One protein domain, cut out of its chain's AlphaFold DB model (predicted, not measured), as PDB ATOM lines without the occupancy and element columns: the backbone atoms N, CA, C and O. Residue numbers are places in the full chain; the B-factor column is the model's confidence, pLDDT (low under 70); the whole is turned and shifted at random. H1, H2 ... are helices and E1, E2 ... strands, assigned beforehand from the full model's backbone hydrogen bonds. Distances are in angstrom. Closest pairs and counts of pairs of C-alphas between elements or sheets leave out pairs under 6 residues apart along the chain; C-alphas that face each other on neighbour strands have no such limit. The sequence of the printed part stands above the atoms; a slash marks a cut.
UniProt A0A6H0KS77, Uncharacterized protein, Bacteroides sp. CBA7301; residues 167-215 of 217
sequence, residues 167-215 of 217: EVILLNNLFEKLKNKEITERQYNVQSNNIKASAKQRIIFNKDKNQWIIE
ATOM      1  N   GLU A 167      21.644 135.262  63.257       80.38
ATOM      2  CA  GLU A 167      21.140 134.971  64.596       80.38
ATOM      3  C   GLU A 167      20.155 136.040  65.095       80.38
ATOM      4  O   GLU A 167      19.119 135.704  65.661       80.38
ATOM      5  N   VAL A 168      20.415 137.320  64.820       83.44
ATOM      6  CA  VAL A 168      19.507 138.432  65.149       83.44
ATOM      7  C   VAL A 168      18.195 138.325  64.376       83.44
ATOM      8  O   VAL A 168      17.121 138.495  64.951       83.44
ATOM      9  N   ILE A 169      18.272 138.016  63.080       81.25
ATOM     10  CA  ILE A 169      17.088 137.850  62.227       81.25
ATOM     11  C   ILE A 169      16.241 136.680  62.736       81.25
ATOM     12  O   ILE A 169      15.025 136.802  62.879       81.25
ATOM     13  N   LEU A 170      16.884 135.556  63.067       84.88
ATOM     14  CA  LEU A 170      16.209 134.392  63.641       84.88
ATOM     15  C   LEU A 170      15.530 134.719  64.979       84.88
ATOM     16  O   LEU A 170      14.394 134.301  65.198       84.88
ATOM     17  N   LEU A 171      16.186 135.491  65.847       87.06
ATOM     18  CA  LEU A 171      15.628 135.916  67.132       87.06
ATOM     19  C   LEU A 171      14.434 136.869  66.976       87.06
ATOM     20  O   LEU A 171      13.441 136.713  67.686       87.06
ATOM     21  N   ASN A 172      14.488 137.809  66.031       86.88
ATOM     22  CA  ASN A 172      13.365 138.704  65.736       86.88
ATOM     23  C   ASN A 172      12.169 137.945  65.153       86.88
ATOM     24  O   ASN A 172      11.041 138.142  65.600       86.88
ATOM     25  N   ASN A 173      12.409 136.998  64.244       86.38
ATOM     26  CA  ASN A 173      11.350 136.139  63.715       86.38
ATOM     27  C   ASN A 173      10.721 135.262  64.808       86.38
ATOM     28  O   ASN A 173       9.509 135.066  64.821       86.38
ATOM     29  N   LEU A 174      11.519 134.742  65.746       88.75
ATOM     30  CA  LEU A 174      10.996 134.010  66.903       88.75
ATOM     31  C   LEU A 174      10.142 134.890  67.817       88.75
ATOM     32  O   LEU A 174       9.138 134.416  68.342       88.75
ATOM     33  N   PHE A 175      10.524 136.153  68.004       89.19
ATOM     34  CA  PHE A 175       9.750 137.092  68.811       89.19
ATOM     35  C   PHE A 175       8.395 137.415  68.166       89.19
ATOM     36  O   PHE A 175       7.376 137.400  68.852       89.19
ATOM     37  N   GLU A 176       8.352 137.601  66.845       87.31
ATOM     38  CA  GLU A 176       7.086 137.772  66.118       87.31
ATOM     39  C   GLU A 176       6.197 136.522  66.208       87.31
ATOM     40  O   GLU A 176       5.003 136.638  66.477       87.31
ATOM     41  N   LYS A 177       6.765 135.312  66.114       87.31
ATOM     42  CA  LYS A 177       6.003 134.067  66.332       87.31
ATOM     43  C   LYS A 177       5.406 133.972  67.736       87.31
ATOM     44  O   LYS A 177       4.279 133.505  67.893       87.31
ATOM     45  N   LEU A 178       6.139 134.414  68.762       89.00
ATOM     46  CA  LEU A 178       5.625 134.476  70.133       89.00
ATOM     47  C   LEU A 178       4.472 135.486  70.239       89.00
ATOM     48  O   LEU A 178       3.430 135.180  70.815       89.00
ATOM     49  N   LYS A 179       4.639 136.673  69.650       88.38
ATOM     50  CA  LYS A 179       3.633 137.743  69.634       88.38
ATOM     51  C   LYS A 179       2.349 137.323  68.913       88.38
ATOM     52  O   LYS A 179       1.255 137.608  69.398       88.38
ATOM     53  N   ASN A 180       2.483 136.571  67.824       88.62
ATOM     54  CA  ASN A 180       1.374 135.989  67.069       88.62
ATOM     55  C   ASN A 180       0.776 134.733  67.730       88.62
ATOM     56  O   ASN A 180      -0.156 134.146  67.188       88.62
ATOM     57  N   LYS A 181       1.278 134.328  68.909       87.25
ATOM     58  CA  LYS A 181       0.861 133.127  69.654       87.25
ATOM     59  C   LYS A 181       1.042 131.813  68.879       87.25
ATOM     60  O   LYS A 181       0.390 130.820  69.188       87.25
ATOM     61  N   GLU A 182       1.948 131.786  67.902       86.88
ATOM     62  CA  GLU A 182       2.287 130.587  67.119       86.88
ATOM     63  C   GLU A 182       3.195 129.625  67.897       86.88
ATOM     64  O   GLU A 182       3.235 128.428  67.616       86.88
ATOM     65  N   ILE A 183       3.933 130.145  68.882       88.94
ATOM     66  CA  ILE A 183       4.794 129.371  69.780       88.94
ATOM     67  C   ILE A 183       4.525 129.750  71.236       88.94
ATOM     68  O   ILE A 183       4.136 130.873  71.549       88.94
ATOM     69  N   THR A 184       4.769 128.808  72.143       88.31
ATOM     70  CA  THR A 184       4.679 129.053  73.590       88.31
ATOM     71  C   THR A 184       5.907 129.799  74.110       88.31
ATOM     72  O   THR A 184       7.007 129.679  73.569       88.31
ATOM     73  N   GLU A 185       5.756 130.502  75.233       86.62
ATOM     74  CA  GLU A 185       6.865 131.185  75.913       86.62
ATOM     75  C   GLU A 185       8.006 130.218  76.276       86.62
ATOM     76  O   GLU A 185       9.187 130.535  76.132       86.62
ATOM     77  N   ARG A 186       7.662 128.975  76.642       86.75
ATOM     78  CA  ARG A 186       8.645 127.916  76.896       86.75
ATOM     79  C   ARG A 186       9.460 127.576  75.644       86.75
ATOM     80  O   ARG A 186      10.680 127.455  75.736       86.75
ATOM     81  N   GLN A 187       8.817 127.442  74.483       84.06
ATOM     82  CA  GLN A 187       9.503 127.178  73.210       84.06
ATOM     83  C   GLN A 187      10.375 128.363  72.781       84.06
ATOM     84  O   GLN A 187      11.520 128.158  72.375       84.06
ATOM     85  N   TYR A 188       9.874 129.589  72.941       90.38
ATOM     86  CA  TYR A 188      10.629 130.809  72.661       90.38
ATOM     87  C   TYR A 188      11.904 130.907  73.512       90.38
ATOM     88  O   TYR A 188      12.987 131.167  72.983       90.38
ATOM     89  N   ASN A 189      11.816 130.640  74.817       87.44
ATOM     90  CA  ASN A 189      12.965 130.716  75.721       87.44
ATOM     91  C   ASN A 189      14.044 129.678  75.381       87.44
ATOM     92  O   ASN A 189      15.229 130.008  75.359       87.44
ATOM     93  N   VAL A 190      13.655 128.443  75.049       89.88
ATOM     94  CA  VAL A 190      14.609 127.395  74.646       89.88
ATOM     95  C   VAL A 190      15.285 127.750  73.317       89.88
ATOM     96  O   VAL A 190      16.512 127.723  73.215       89.88
ATOM     97  N   GLN A 191      14.505 128.127  72.301       87.94
ATOM     98  CA  GLN A 191      15.033 128.406  70.962       87.94
ATOM     99  C   GLN A 191      15.887 129.679  70.932       87.94
ATOM    100  O   GLN A 191      16.959 129.683  70.326       87.94
ATOM    101  N   SER A 192      15.472 130.736  71.636       87.94
ATOM    102  CA  SER A 192      16.249 131.976  71.720       87.94
ATOM    103  C   SER A 192      17.575 131.787  72.458       87.94
ATOM    104  O   SER A 192      18.585 132.353  72.043       87.94
ATOM    105  N   ASN A 193      17.618 130.969  73.515       86.12
ATOM    106  CA  ASN A 193      18.861 130.656  74.223       86.12
ATOM    107  C   ASN A 193      19.840 129.862  73.352       86.12
ATOM    108  O   ASN A 193      21.021 130.198  73.335       86.12
ATOM    109  N   ASN A 194      19.357 128.895  72.569       85.75
ATOM    110  CA  ASN A 194      20.203 128.146  71.634       85.75
ATOM    111  C   ASN A 194      20.812 129.057  70.555       85.75
ATOM    112  O   ASN A 194      22.000 128.959  70.261       85.75
ATOM    113  N   ILE A 195      20.021 129.984  70.005       84.44
ATOM    114  CA  ILE A 195      20.509 130.928  68.989       84.44
ATOM    115  C   ILE A 195      21.525 131.902  69.592       84.44
ATOM    116  O   ILE A 195      22.594 132.096  69.018       84.44
ATOM    117  N   LYS A 196      21.248 132.455  70.781       84.69
ATOM    118  CA  LYS A 196      22.201 133.319  71.499       84.69
ATOM    119  C   LYS A 196      23.506 132.590  71.834       84.69
ATOM    120  O   LYS A 196      24.564 133.190  71.702       84.69
ATOM    121  N   ALA A 197      23.446 131.313  72.214       81.62
ATOM    122  CA  ALA A 197      24.633 130.506  72.502       81.62
ATOM    123  C   ALA A 197      25.496 130.242  71.254       81.62
ATOM    124  O   ALA A 197      26.712 130.126  71.366       81.62
ATOM    125  N   SER A 198      24.885 130.172  70.067       79.31
ATOM    126  CA  SER A 198      25.611 130.022  68.796       79.31
ATOM    127  C   SER A 198      26.212 131.324  68.248       79.31
ATOM    128  O   SER A 198      27.043 131.280  67.340       79.31
ATOM    129  N   ALA A 199      25.816 132.484  68.780       80.88
ATOM    130  CA  ALA A 199      26.255 133.777  68.278       80.88
ATOM    131  C   ALA A 199      27.665 134.133  68.779       80.88
ATOM    132  O   ALA A 199      27.964 134.057  69.966       80.88
ATOM    133  N   LYS A 200      28.532 134.602  67.870       77.06
ATOM    134  CA  LYS A 200      29.877 135.112  68.217       77.06
ATOM    135  C   LYS A 200      29.849 136.480  68.908       77.06
ATOM    136  O   LYS A 200      30.857 136.912  69.456       77.06
ATOM    137  N   GLN A 201      28.728 137.185  68.816       80.75
ATOM    138  CA  GLN A 201      28.539 138.548  69.299       80.75
ATOM    139  C   GLN A 201      27.450 138.560  70.367       80.75
ATOM    140  O   GLN A 201      26.533 137.738  70.338       80.75
ATOM    141  N   ARG A 202      27.529 139.507  71.303       81.88
ATOM    142  CA  ARG A 202      26.523 139.646  72.353       81.88
ATOM    143  C   ARG A 202      25.253 140.271  71.774       81.88
ATOM    144  O   ARG A 202      25.283 141.378  71.245       81.88
ATOM    145  N   ILE A 203      24.140 139.543  71.859       84.94
ATOM    146  CA  ILE A 203      22.830 139.974  71.359       84.94
ATOM    147  C   ILE A 203      21.917 140.259  72.558       84.94
ATOM    148  O   ILE A 203      21.737 139.403  73.426       84.94
ATOM    149  N   ILE A 204      21.329 141.452  72.598       84.69
ATOM    150  CA  ILE A 204      20.438 141.931  73.662       84.69
ATOM    151  C   ILE A 204      19.069 142.305  73.094       84.69
ATOM    152  O   ILE A 204      18.947 142.665  71.926       84.69
ATOM    153  N   PHE A 205      18.018 142.221  73.908       84.75
ATOM    154  CA  PHE A 205      16.681 142.644  73.490       84.75
ATOM    155  C   PHE A 205      16.481 144.131  73.788       84.75
ATOM    156  O   PHE A 205      16.520 144.548  74.947       84.75
ATOM    157  N   ASN A 206      16.254 144.930  72.748       82.94
ATOM    158  CA  ASN A 206      15.886 146.330  72.879       82.94
ATOM    159  C   ASN A 206      14.382 146.428  73.161       82.94
ATOM    160  O   ASN A 206      13.561 146.180  72.276       82.94
ATOM    161  N   LYS A 207      14.032 146.806  74.395       79.56
ATOM    162  CA  LYS A 207      12.638 146.949  74.837       79.56
ATOM    163  C   LYS A 207      11.907 148.105  74.151       79.56
ATOM    164  O   LYS A 207      10.722 147.973  73.880       79.56
ATOM    165  N   ASP A 208      12.602 149.189  73.817       76.25
ATOM    166  CA  ASP A 208      11.987 150.361  73.182       76.25
ATOM    167  C   ASP A 208      11.558 150.060  71.744       76.25
ATOM    168  O   ASP A 208      10.546 150.561  71.259       76.25
ATOM    169  N   LYS A 209      12.332 149.214  71.057       75.75
ATOM    170  CA  LYS A 209      12.075 148.812  69.667       75.75
ATOM    171  C   LYS A 209      11.393 147.454  69.535       75.75
ATOM    172  O   LYS A 209      11.035 147.081  68.424       75.75
ATOM    173  N   ASN A 210      11.214 146.724  70.639       80.75
ATOM    174  CA  ASN A 210      10.736 145.338  70.672       80.75
ATOM    175  C   ASN A 210      11.500 144.404  69.719       80.75
ATOM    176  O   ASN A 210      10.910 143.571  69.035       80.75
ATOM    177  N   GLN A 211      12.821 144.567  69.649       83.62
ATOM    178  CA  GLN A 211      13.677 143.870  68.689       83.62
ATOM    179  C   GLN A 211      15.004 143.478  69.334       83.62
ATOM    180  O   GLN A 211      15.583 144.221  70.126       83.62
ATOM    181  N   TRP A 212      15.525 142.318  68.961       83.50
ATOM    182  CA  TRP A 212      16.878 141.890  69.281       83.50
ATOM    183  C   TRP A 212      17.899 142.697  68.487       83.50
ATOM    184  O   TRP A 212      17.766 142.851  67.271       83.50
ATOM    185  N   ILE A 213      18.930 143.183  69.181       81.56
ATOM    186  CA  ILE A 213      20.041 143.961  68.639       81.56
ATOM    187  C   ILE A 213      21.401 143.431  69.080       81.56
ATOM    188  O   ILE A 213      21.527 142.816  70.134       81.56
ATOM    189  N   ILE A 214      22.423 143.665  68.258       82.00
ATOM    190  CA  ILE A 214      23.811 143.392  68.636       82.00
ATOM    191  C   ILE A 214      24.240 144.514  69.579       82.00
ATOM    192  O   ILE A 214      24.101 145.690  69.235       82.00
ATOM    193  N   GLU A 215      24.742 144.158  70.754       77.94
ATOM    194  CA  GLU A 215      25.395 145.104  71.651       77.94
ATOM    195  C   GLU A 215      26.741 145.486  71.019       77.94
ATOM    196  O   GLU A 215      27.642 144.654  70.897       77.94
TER     197      GLU A 215
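This is residues 167 to 215 of the 217 residues of an uncharacterized protein of Bacteroides sp. CBA7301 (UniProt A0A6H0KS77). Two helices, H1 and H2, lie side by side as a hairpin, and a small strand hairpin, E1 and E2, packs on H1, mostly through E2. The printed part has 49 residues, with named elements in the order H1 H2 E1 E2; the sheet is antiparallel, the class mixed. It is compact, radius of gyration of the C-alphas 10.2 A, spanning 28 by 23 by 14 A.

Begin at H1, residues 167 to 179, which touches H2, residues 185 to 198, opposite ways at a shallow tilt of 4 degrees; the closest C-alphas, of Glu 167 and Ile 195, are 6.0 A apart. In both, every O i to N i+4 pair is within hydrogen-bond range. Then find E1, residues 203 to 206, and E2, residues 211 to 214, a hairpin with N 204 and O 213 within hydrogen-bond range at 2.8 A. The closest C-alphas of H1 and E2, Asn 172 and Trp 212, are 5.9 A apart.

From C-alpha 167 at (21.140, 134.971, 64.596) H1 runs 18.4 A; H2 runs 20.1 A, E1 9.5 A, and E2 10.1 A to C-alpha 214 at (23.811, 143.392, 68.636).

The farthest C-alphas, Lys 181 and Lys 200, are 29.1 A apart. The printed part has no cut or long link; no printed residue is under 70 in pLDDT.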